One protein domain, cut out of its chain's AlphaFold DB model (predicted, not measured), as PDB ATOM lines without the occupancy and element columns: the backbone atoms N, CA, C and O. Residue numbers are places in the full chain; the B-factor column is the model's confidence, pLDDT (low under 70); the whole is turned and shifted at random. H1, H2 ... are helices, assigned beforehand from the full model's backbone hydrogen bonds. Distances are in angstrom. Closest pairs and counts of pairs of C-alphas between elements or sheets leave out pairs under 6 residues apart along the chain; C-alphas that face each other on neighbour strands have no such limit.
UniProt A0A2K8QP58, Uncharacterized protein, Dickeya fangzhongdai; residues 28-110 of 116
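AT A GLANCE: This is residues 28 to 110 of the 116 residues of an uncharacterized protein of Dickeya fangzhongdai (UniProt A0A2K8QP58). Two long helices, H3 and H4, fold back on each other as a helical hairpin that makes the long axis, and H5 folds back again along residues 85 to 93 of H4, so that H3, H4 and H5 stand in a row with H4 in the middle. The two short helices H1 and H2 lie toward the end of the hairpin away from the turn at residues 71 to 75, H1 across H4 and H2 by its last turns. The printed part has 83 residues with five named helices, H1 to H5 in order along the chain, and no named strand; the class is all helix. The whole is only just compact, close to loose, with a radius of gyration of the C-alphas of 14.1 A, and its elongated outline spans 44 by 27 by 17 A.

HOW THE PARTS SIT: Begin with H3, residues 49 to 70, the longest helix. It touches H4, residues 76 to 95, at a shallow tilt of 16 degrees, opposite ways; look at Tyr 49 and Ala 90, their closest C-alphas, 4.9 A apart. H4 is the hub, touching the four other helices. With residues 85 to 93 alone it touches H5, residues 98 to 108, in a second hairpin at a shallow tilt of 14 degrees, opposite ways, closest at the C-alphas of Ala 92 and Leu 101, 5.2 A. H3 and H5 are apart. H1, residues 28 to 34, only just touches residues 85 to 89 of H4, with 3 pairs of C-alphas within 8 A, the closest those of Leu 29 and Met 86 at 6.4 A; the tilt is steep, 50 degrees, the same way. H2, residues 39 to 43, touches residues 93 to 94 of H4, closest at the C-alphas of Gln 43 and Ile 93, 6.0 A. H1 and H3 are near each other. In the five helices every O i to N i+4 pair is within hydrogen-bond range.

IN THESE COORDINATES: Find C-alpha 49 at (237.226, 203.910, 202.336); from there H3 runs 31.4 A to C-alpha 70 at (260.424, 224.331, 207.795). H4 comes back over 28.9 A, from Ala 76 to Val 95. H5 covers 15.0 A from Glu 98 and ends at C-alpha 108 at (233.934, 216.479, 193.500). Before H3, H1 covers 9.9 A and H2 covers 6.2 A.

THE WHOLE: The two C-alphas farthest apart are those of Ser 40 and Asn 71, 44.2 A. The printed part, residues 28 to 110, has no cut, and its four links between helices are tight. The mean pLDDT of the printed part is 92.3, and no printed residue is under 70.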
ATOM      1  N   ALA A  28     242.005 207.924 194.400       87.69
ATOM      2  CA  ALA A  28     241.055 207.229 195.268       87.69
ATOM      3  C   ALA A  28     239.625 207.764 195.080       87.69
ATOM      4  O   ALA A  28     238.677 206.987 194.957       87.69
ATOM      5  N   LEU A  29     239.472 209.086 194.985       90.94
ATOM      6  CA  LEU A  29     238.194 209.742 194.715       90.94
ATOM      7  C   LEU A  29     237.648 209.387 193.322       90.94
ATOM      8  O   LEU A  29     236.483 209.011 193.204       90.94
ATOM      9  N   SER A  30     238.488 209.403 192.280       89.38
ATOM     10  CA  SER A  30     238.099 208.979 190.927       89.38
ATOM     11  C   SER A  30     237.656 207.517 190.872       89.38
ATOM     12  O   SER A  30     236.657 207.202 190.233       89.38
ATOM     13  N   GLN A  31     238.368 206.616 191.555       88.81
ATOM     14  CA  GLN A  31     237.982 205.204 191.633       88.81
ATOM     15  C   GLN A  31     236.636 205.037 192.338       88.81
ATOM     16  O   GLN A  31     235.773 204.319 191.845       88.81
ATOM     17  N   THR A  32     236.427 205.753 193.444       89.50
ATOM     18  CA  THR A  32     235.142 205.754 194.158       89.50
ATOM     19  C   THR A  32     234.002 206.194 193.245       89.50
ATOM     20  O   THR A  32     232.976 205.525 193.166       89.50
ATOM     21  N   LYS A  33     234.202 207.289 192.499       91.19
ATOM     22  CA  LYS A  33     233.242 207.774 191.503       91.19
ATOM     23  C   LYS A  33     232.943 206.710 190.444       91.19
ATOM     24  O   LYS A  33     231.773 206.458 190.158       91.19
ATOM     25  N   MET A  34     233.979 206.073 189.893       91.38
ATOM     26  CA  MET A  34     233.851 205.065 188.836       91.38
ATOM     27  C   MET A  34     232.975 203.881 189.257       91.38
ATOM     28  O   MET A  34     232.184 203.408 188.449       91.38
ATOM     29  N   PHE A  35     233.083 203.433 190.509       92.06
ATOM     30  CA  PHE A  35     232.325 202.293 191.037       92.06
ATOM     31  C   PHE A  35     231.099 202.695 191.871       92.06
ATOM     32  O   PHE A  35     230.479 201.850 192.506       92.06
ATOM     33  N   SER A  36     230.700 203.971 191.847       91.12
ATOM     34  CA  SER A  36     229.573 204.483 192.649       91.12
ATOM     35  C   SER A  36     228.199 203.924 192.273       91.12
ATOM     36  O   SER A  36     227.234 204.155 192.995       91.12
ATOM     37  N   PHE A  37     228.106 203.190 191.161       90.44
ATOM     38  CA  PHE A  37     226.901 202.471 190.747       90.44
ATOM     39  C   PHE A  37     226.665 201.180 191.550       90.44
ATOM     40  O   PHE A  37     225.583 200.609 191.455       90.44
ATOM     41  N   ASP A  38     227.663 200.706 192.305       93.38
ATOM     42  CA  ASP A  38     227.573 199.520 193.157       93.38
ATOM     43  C   ASP A  38     228.178 199.824 194.535       93.38
ATOM     44  O   ASP A  38     229.363 199.620 194.807       93.38
ATOM     45  N   ILE A  39     227.344 200.353 195.432       93.25
ATOM     46  CA  ILE A  39     227.775 200.705 196.789       93.25
ATOM     47  C   ILE A  39     228.188 199.474 197.605       93.25
ATOM     48  O   ILE A  39     229.073 199.575 198.453       93.25
ATOM     49  N   SER A  40     227.614 198.300 197.315       93.44
ATOM     50  CA  SER A  40     227.964 197.046 197.993       93.44
ATOM     51  C   SER A  40     229.369 196.586 197.607       93.44
ATOM     52  O   SER A  40     230.132 196.142 198.465       93.44
ATOM     53  N   TYR A  41     229.752 196.757 196.337       93.62
ATOM     54  CA  TYR A  41     231.133 196.563 195.895       93.62
ATOM     55  C   TYR A  41     232.101 197.480 196.656       93.62
ATOM     56  O   TYR A  41     233.102 197.010 197.192       93.62
ATOM     57  N   LEU A  42     231.772 198.771 196.779       93.81
ATOM     58  CA  LEU A  42     232.597 199.742 197.510       93.81
ATOM     59  C   LEU A  42     232.718 199.424 199.012       93.81
ATOM     60  O   LEU A  42     233.772 199.665 199.602       93.81
ATOM     61  N   GLN A  43     231.667 198.881 199.633       94.94
ATOM     62  CA  GLN A  43     231.677 198.433 201.032       94.94
ATOM     63  C   GLN A  43     232.579 197.211 201.263       94.94
ATOM     64  O   GLN A  43     233.088 197.033 202.369       94.94
ATOM     65  N   GLY A  44     232.785 196.378 200.240       93.31
ATOM     66  CA  GLY A  44     233.617 195.173 200.314       93.31
ATOM     67  C   GLY A  44     235.129 195.420 200.233       93.31
ATOM     68  O   GLY A  44     235.910 194.479 200.373       93.31
ATOM     69  N   GLU A  45     235.557 196.659 199.995       92.00
ATOM     70  CA  GLU A  45     236.966 197.025 199.858       92.00
ATOM     71  C   GLU A  45     237.749 196.928 201.179       92.00
ATOM     72  O   GLU A  45     237.276 197.332 202.240       92.00
ATOM     73  N   ASN A  46     239.001 196.463 201.092       90.25
ATOM     74  CA  ASN A  46     239.932 196.379 202.219       90.25
ATOM     75  C   ASN A  46     241.322 196.927 201.816       90.25
ATOM     76  O   ASN A  46     241.947 196.362 200.913       90.25
ATOM     77  N   PRO A  47     241.846 197.991 202.453       90.94
ATOM     78  CA  PRO A  47     241.230 198.759 203.536       90.94
ATOM     79  C   PRO A  47     239.961 199.479 203.077       90.94
ATOM     80  O   PRO A  47     239.845 199.878 201.915       90.94
ATOM     81  N   SER A  48     239.032 199.673 204.005       93.75
ATOM     82  CA  SER A  48     237.791 200.404 203.765       93.75
ATOM     83  C   SER A  48     238.071 201.852 203.352       93.75
ATOM     84  O   SER A  48     239.117 202.441 203.652       93.75
ATOM     85  N   TYR A  49     237.108 202.491 202.688       92.81
ATOM     86  CA  TYR A  49     237.226 203.910 202.336       92.81
ATOM     87  C   TYR A  49     237.404 204.824 203.553       92.81
ATOM     88  O   TYR A  49     238.117 205.822 203.459       92.81
ATOM     89  N   LYS A  50     236.831 204.456 204.702       93.88
ATOM     90  CA  LYS A  50     236.954 205.201 205.958       93.88
ATOM     91  C   LYS A  50     238.355 205.114 206.554       93.88
ATOM     92  O   LYS A  50     238.906 206.132 206.971       93.88
ATOM     93  N   GLU A  51     238.966 203.931 206.533       94.06
ATOM     94  CA  GLU A  51     240.366 203.756 206.938       94.06
ATOM     95  C   GLU A  51     241.299 204.542 206.014       94.06
ATOM     96  O   GLU A  51     242.166 205.277 206.486       94.06
ATOM     97  N   ARG A  52     241.072 204.472 204.696       91.62
ATOM     98  CA  ARG A  52     241.842 205.250 203.714       91.62
ATOM     99  C   ARG A  52     241.718 206.762 203.952       91.62
ATOM    100  O   ARG A  52     242.733 207.455 203.947       91.62
ATOM    101  N   ALA A  53     240.510 207.274 204.199       92.75
ATOM    102  CA  ALA A  53     240.274 208.693 204.489       92.75
ATOM    103  C   ALA A  53     240.950 209.145 205.798       92.75
ATOM    104  O   ALA A  53     241.529 210.233 205.862       92.75
ATOM    105  N   SER A  54     240.924 208.293 206.826       94.25
ATOM    106  CA  SER A  54     241.568 208.557 208.120       94.25
ATOM    107  C   SER A  54     243.089 208.640 207.978       94.25
ATOM    108  O   SER A  54     243.681 209.647 208.358       94.25
ATOM    109  N   LEU A  55     243.707 207.662 207.305       92.56
ATOM    110  CA  LEU A  55     245.146 207.672 207.009       92.56
ATOM    111  C   LEU A  55     245.566 208.925 206.233       92.56
ATOM    112  O   LEU A  55     246.589 209.539 206.526       92.56
ATOM    113  N   LEU A  56     244.772 209.339 205.244       91.00
ATOM    114  CA  LEU A  56     245.065 210.548 204.471       91.00
ATOM    115  C   LEU A  56     244.909 211.835 205.290       91.00
ATOM    116  O   LEU A  56     245.608 212.809 205.012       91.00
ATOM    117  N   SER A  57     244.050 211.833 206.310       93.88
ATOM    118  CA  SER A  57     243.924 212.951 207.255       93.88
ATOM    119  C   SER A  57     245.168 213.081 208.124       93.88
ATOM    120  O   SER A  57     245.719 214.171 208.240       93.88
ATOM    121  N   GLU A  58     245.663 211.963 208.656       94.56
ATOM    122  CA  GLU A  58     246.907 211.929 209.432       94.56
ATOM    123  C   GLU A  58     248.094 212.425 208.597       94.56
ATOM    124  O   GLU A  58     248.835 213.315 209.017       94.56
ATOM    125  N   VAL A  59     248.217 211.931 207.360       91.44
ATOM    126  CA  VAL A  59     249.253 212.374 206.415       91.44
ATOM    127  C   VAL A  59     249.132 213.870 206.108       91.44
ATOM    128  O   VAL A  59     250.141 214.575 206.056       91.44
ATOM    129  N   HIS A  60     247.914 214.375 205.903       91.00
ATOM    130  CA  HIS A  60     247.676 215.797 205.668       91.00
ATOM    131  C   HIS A  60     248.126 216.659 206.859       91.00
ATOM    132  O   HIS A  60     248.805 217.673 206.661       91.00
ATOM    133  N   ASP A  61     247.798 216.244 208.081       93.31
ATOM    134  CA  ASP A  61     248.178 216.948 209.305       93.31
ATOM    135  C   ASP A  61     249.690 216.928 209.537       93.31
ATOM    136  O   ASP A  61     250.276 217.950 209.908       93.31
ATOM    137  N   ASP A  62     250.353 215.807 209.267       92.25
ATOM    138  CA  ASP A  62     251.808 215.711 209.366       92.25
ATOM    139  C   ASP A  62     252.509 216.602 208.337       92.25
ATOM    140  O   ASP A  62     253.457 217.315 208.678       92.25
ATOM    141  N   MET A  63     251.988 216.676 207.112       90.75
ATOM    142  CA  MET A  63     252.487 217.609 206.099       90.75
ATOM    143  C   MET A  63     252.360 219.070 206.545       90.75
ATOM    144  O   MET A  63     253.291 219.850 206.332       90.75
ATOM    145  N   LYS A  64     251.262 219.452 207.217       92.50
ATOM    146  CA  LYS A  64     251.108 220.805 207.788       92.50
ATOM    147  C   LYS A  64     252.158 221.091 208.856       92.50
ATOM    148  O   LYS A  64     252.754 222.168 208.844       92.50
ATOM    149  N   LYS A  65     252.403 220.138 209.762       92.69
ATOM    150  CA  LYS A  65     253.421 220.275 210.818       92.69
ATOM    151  C   LYS A  65     254.815 220.446 210.213       92.69
ATOM    152  O   LYS A  65     255.546 221.346 210.621       92.69
ATOM    153  N   ILE A  66     255.160 219.631 209.214       91.62
ATOM    154  CA  ILE A  66     256.451 219.694 208.514       91.62
ATOM    155  C   ILE A  66     256.607 221.032 207.781       91.62
ATOM    156  O   ILE A  66     257.634 221.692 207.936       91.62
ATOM    157  N   ALA A  67     255.587 221.472 207.035       92.00
ATOM    158  CA  ALA A  67     255.605 222.764 206.351       92.00
ATOM    159  C   ALA A  67     255.818 223.928 207.327       92.00
ATOM    160  O   ALA A  67     256.664 224.789 207.082       92.00
ATOM    161  N   GLY A  68     255.097 223.923 208.454       92.75
ATOM    162  CA  GLY A  68     255.224 224.937 209.500       92.75
ATOM    163  C   GLY A  68     256.613 224.952 210.141       92.75
ATOM    164  O   GLY A  68     257.216 226.014 210.270       92.75
ATOM    165  N   ALA A  69     257.163 223.781 210.474       92.44
ATOM    166  CA  ALA A  69     258.495 223.662 211.069       92.44
ATOM    167  C   ALA A  69     259.617 224.140 210.129       92.44
ATOM    168  O   ALA A  69     260.628 224.673 210.584       92.44
ATOM    169  N   LEU A  70     259.440 223.963 208.817       90.75
ATOM    170  CA  LEU A  70     260.424 224.331 207.795       90.75
ATOM    171  C   LEU A  70     260.175 225.716 207.172       90.75
ATOM    172  O   LEU A  70     260.972 226.171 206.345       90.75
ATOM    173  N   ASN A  71     259.099 226.393 207.587       91.19
ATOM    174  CA  ASN A  71     258.608 227.645 207.015       91.19
ATOM    175  C   ASN A  71     258.457 227.563 205.484       91.19
ATOM    176  O   ASN A  71     258.985 228.391 204.737       91.19
ATOM    177  N   PHE A  72     257.806 226.497 205.018       90.75
ATOM    178  CA  PHE A  72     257.481 226.283 203.613       90.75
ATOM    179  C   PHE A  72     256.060 226.748 203.314       90.75
ATOM    180  O   PHE A  72     255.126 226.436 204.050       90.75
ATOM    181  N   GLU A  73     255.890 227.437 202.188       86.00
ATOM    182  CA  GLU A  73     254.563 227.694 201.635       86.00
ATOM    183  C   GLU A  73     253.937 226.371 201.179       86.00
ATOM    184  O   GLU A  73     254.515 225.633 200.375       86.00
ATOM    185  N   TYR A  74     252.761 226.068 201.724       83.75
ATOM    186  CA  TYR A  74     252.047 224.813 201.526       83.75
ATOM    187  C   TYR A  74     250.563 225.099 201.309       83.75
ATOM    188  O   TYR A  74     249.915 225.724 202.149       83.75
ATOM    189  N   GLN A  75     250.009 224.619 200.194       82.06
ATOM    190  CA  GLN A  75     248.583 224.743 199.876       82.06
ATOM    191  C   GLN A  75     247.771 223.695 200.651       82.06
ATOM    192  O   GLN A  75     247.208 222.761 200.080       82.06
ATOM    193  N   ALA A  76     247.742 223.834 201.978       79.88
ATOM    194  CA  ALA A  76     247.057 222.895 202.862       79.88
ATOM    195  C   ALA A  76     245.568 222.754 202.515       79.88
ATOM    196  O   ALA A  76     245.016 221.660 202.583       79.88
ATOM    197  N   GLU A  77     244.930 223.853 202.126       84.44
ATOM    198  CA  GLU A  77     243.496 223.895 201.849       84.44
ATOM    199  C   GLU A  77     243.101 222.899 200.755       84.44
ATOM    200  O   GLU A  77     242.173 222.123 200.955       84.44
ATOM    201  N   THR A  78     243.873 222.811 199.668       84.62
ATOM    202  CA  THR A  78     243.578 221.918 198.539       84.62
ATOM    203  C   THR A  78     243.517 220.449 198.959       84.62
ATOM    204  O   THR A  78     242.534 219.766 198.680       84.62
ATOM    205  N   ILE A  79     244.537 219.938 199.661       85.31
ATOM    206  CA  ILE A  79     244.502 218.548 200.150       85.31
ATOM    207  C   ILE A  79     243.397 218.373 201.192       85.31
ATOM    208  O   ILE A  79     242.703 217.360 201.158       85.31
ATOM    209  N   GLY A  80     243.204 219.350 202.081       89.62
ATOM    210  CA  GLY A  80     242.150 219.306 203.092       89.62
ATOM    211  C   GLY A  80     240.753 219.161 202.481       89.62
ATOM    212  O   GLY A  80     239.951 218.360 202.960       89.62
ATOM    213  N   GLU A  81     240.474 219.859 201.379       90.50
ATOM    214  CA  GLU A  81     239.218 219.725 200.634       90.50
ATOM    215  C   GLU A  81     239.028 218.316 200.061       90.50
ATOM    216  O   GLU A  81     237.949 217.736 200.191       90.50
ATOM    217  N   TYR A  82     240.071 217.738 199.460       90.00
ATOM    218  CA  TYR A  82     239.999 216.385 198.907       90.00
ATOM    219  C   TYR A  82     239.859 215.310 199.988       90.00
ATOM    220  O   TYR A  82     239.073 214.376 199.830       90.00
ATOM    221  N   VAL A  83     240.561 215.457 201.111       92.25
ATOM    222  CA  VAL A  83     240.410 214.576 202.277       92.25
ATOM    223  C   VAL A  83     238.993 214.674 202.848       92.25
ATOM    224  O   VAL A  83     238.378 213.651 203.144       92.25
ATOM    225  N   SER A  84     238.430 215.882 202.933       93.88
ATOM    226  CA  SER A  84     237.044 216.097 203.364       93.88
ATOM    227  C   SER A  84     236.036 215.405 202.441       93.88
ATOM    228  O   SER A  84     235.145 214.698 202.914       93.88
ATOM    229  N   LEU A  85     236.201 215.526 201.119       94.75
ATOM    230  CA  LEU A  85     235.380 214.798 200.145       94.75
ATOM    231  C   LEU A  85     235.492 213.283 200.315       94.75
ATOM    232  O   LEU A  85     234.482 212.582 200.262       94.75
ATOM    233  N   MET A  86     236.699 212.784 200.573       94.25
ATOM    234  CA  MET A  86     236.922 211.359 200.786       94.25
ATOM    235  C   MET A  86     236.208 210.851 202.040       94.25
ATOM    236  O   MET A  86     235.622 209.774 201.998       94.25
ATOM    237  N   HIS A  87     236.166 211.645 203.116       96.69
ATOM    238  CA  HIS A  87     235.353 211.342 204.299       96.69
ATOM    239  C   HIS A  87     233.856 211.332 204.001       96.69
ATOM    240  O   HIS A  87     233.159 210.418 204.436       96.69
ATOM    241  N   LYS A  88     233.343 212.308 203.239       96.94
ATOM    242  CA  LYS A  88     231.920 212.334 202.850       96.94
ATOM    243  C   LYS A  88     231.538 211.077 202.068       96.94
ATOM    244  O   LYS A  88     230.544 210.437 202.400       96.94
ATOM    245  N   MET A  89     232.352 210.701 201.080       95.81
ATOM    246  CA  MET A  89     232.142 209.479 200.300       95.81
ATOM    247  C   MET A  89     232.261 208.225 201.169       95.81
ATOM    248  O   MET A  89     231.403 207.355 201.094       95.81
ATOM    249  N   ALA A  90     233.282 208.141 202.026       96.06
ATOM    250  CA  ALA A  90     233.489 207.000 202.911       96.06
ATOM    251  C   ALA A  90     232.315 206.780 203.874       96.06
ATOM    252  O   ALA A  90     231.873 205.646 204.034       96.06
ATOM    253  N   ASN A  91     231.790 207.853 204.472       97.06
ATOM    254  CA  ASN A  91     230.633 207.777 205.363       97.06
ATOM    255  C   ASN A  91     229.380 207.318 204.610       97.06
ATOM    256  O   ASN A  91     228.660 206.458 205.107       97.06
ATOM    257  N   ALA A  92     229.144 207.852 203.408       97.25
ATOM    258  CA  ALA A  92     228.027 207.438 202.565       97.25
ATOM    259  C   ALA A  92     228.120 205.949 202.189       97.25
ATOM    260  O   ALA A  92     227.141 205.219 202.322       97.25
ATOM    261  N   ILE A  93     229.314 205.479 201.805       96.81
ATOM    262  CA  ILE A  93     229.582 204.068 201.502       96.81
ATOM    263  C   ILE A  93     229.328 203.193 202.730       96.81
ATOM    264  O   ILE A  93     228.615 202.205 202.622       96.81
ATOM    265  N   GLU A  94     229.857 203.553 203.902       95.75
ATOM    266  CA  GLU A  94     229.724 202.755 205.130       95.75
ATOM    267  C   GLU A  94     228.258 202.502 205.509       95.75
ATOM    268  O   GLU A  94     227.907 201.384 205.881       95.75
ATOM    269  N   VAL A  95     227.390 203.511 205.371       96.75
ATOM    270  CA  VAL A  95     225.964 203.392 205.727       96.75
ATOM    271  C   VAL A  95     225.059 202.992 204.556       96.75
ATOM    272  O   VAL A  95     223.857 202.832 204.753       96.75
ATOM    273  N   GLY A  96     225.610 202.822 203.350       95.94
ATOM    274  CA  GLY A  96     224.839 202.473 202.153       95.94
ATOM    275  C   GLY A  96     223.969 203.617 201.610       95.94
ATOM    276  O   GLY A  96     222.954 203.358 200.970       95.94
ATOM    277  N   ASP A  97     224.330 204.876 201.872       97.50
ATOM    278  CA  ASP A  97     223.582 206.053 201.415       97.50
ATOM    279  C   ASP A  97     224.044 206.490 200.017       97.50
ATOM    280  O   ASP A  97     224.954 207.305 199.842       97.50
ATOM    281  N   GLU A  98     223.390 205.939 198.996       95.56
ATOM    282  CA  GLU A  98     223.664 206.269 197.595       95.56
ATOM    283  C   GLU A  98     223.433 207.754 197.282       95.56
ATOM    284  O   GLU A  98     224.186 208.347 196.508       95.56
ATOM    285  N   ALA A  99     222.432 208.390 197.898       96.38
ATOM    286  CA  ALA A  99     222.123 209.792 197.638       96.38
ATOM    287  C   ALA A  99     223.234 210.711 198.167       96.38
ATOM    288  O   ALA A  99     223.679 211.620 197.458       96.38
ATOM    289  N   ALA A 100     223.730 210.449 199.380       97.25
ATOM    290  CA  ALA A 100     224.871 211.165 199.942       97.25
ATOM    291  C   ALA A 100     226.154 210.921 199.136       97.25
ATOM    292  O   ALA A 100     226.925 211.861 198.915       97.25
ATOM    293  N   LEU A 101     226.367 209.694 198.644       96.38
ATOM    294  CA  LEU A 101     227.510 209.370 197.791       96.38
ATOM    295  C   LEU A 101     227.470 210.179 196.487       96.38
ATOM    296  O   LEU A 101     228.457 210.827 196.134       96.38
ATOM    297  N   GLN A 102     226.322 210.218 195.808       95.88
ATOM    298  CA  GLN A 102     226.155 210.998 194.579       95.88
ATOM    299  C   GLN A 102     226.279 212.508 194.822       95.88
ATOM    300  O   GLN A 102     226.875 213.217 194.011       95.88
ATOM    301  N   ALA A 103     225.800 213.018 195.961       96.50
ATOM    302  CA  ALA A 103     225.988 214.420 196.334       96.50
ATOM    303  C   ALA A 103     227.473 214.775 196.535       96.50
ATOM    304  O   ALA A 103     227.931 215.815 196.055       96.50
ATOM    305  N   ALA A 104     228.243 213.900 197.192       95.75
ATOM    306  CA  ALA A 104     229.684 214.073 197.357       95.75
ATOM    307  C   ALA A 104     230.434 214.002 196.013       95.75
ATOM    308  O   ALA A 104     231.359 214.779 195.783       95.75
ATOM    309  N   ILE A 105     230.013 213.124 195.094       94.06
ATOM    310  CA  ILE A 105     230.555 213.047 193.726       94.06
ATOM    311  C   ILE A 105     230.248 214.327 192.939       94.06
ATOM    312  O   ILE A 105     231.130 214.871 192.282       94.06
ATOM    313  N   ALA A 106     229.038 214.872 193.053       94.12
ATOM    314  CA  ALA A 106     228.681 216.127 192.394       94.12
ATOM    315  C   ALA A 106     229.470 217.336 192.937       94.12
ATOM    316  O   ALA A 106     229.708 218.307 192.217       94.12
ATOM    317  N   GLU A 107     229.869 217.313 194.213       93.69
ATOM    318  CA  GLU A 107     230.806 218.293 194.774       93.69
ATOM    319  C   GLU A 107     232.222 218.089 194.224       93.69
ATOM    320  O   GLU A 107     232.894 219.065 193.887       93.69
ATOM    321  N   LEU A 108     232.647 216.830 194.083       91.19
ATOM    322  CA  LEU A 108     233.934 216.479 193.500       91.19
ATOM    323  C   LEU A 108     234.066 216.934 192.039       91.19
ATOM    324  O   LEU A 108     235.102 217.480 191.675       91.19
ATOM    325  N   ASP A 109     233.018 216.790 191.230       89.69
ATOM    326  CA  ASP A 109     233.013 217.167 189.806       89.69
ATOM    327  C   ASP A 109     233.192 218.672 189.559       89.69
ATOM    328  O   ASP A 109     233.514 219.103 188.454       89.69
ATOM    329  N   LYS A 110     233.018 219.493 190.597       89.62
ATOM    330  CA  LYS A 110     233.287 220.936 190.545       89.62
ATOM    331  C   LYS A 110     234.759 221.264 190.805       89.62
ATOM    332  O   LYS A 110     235.141 222.431 190.713       89.62
TER     333      LYS A 110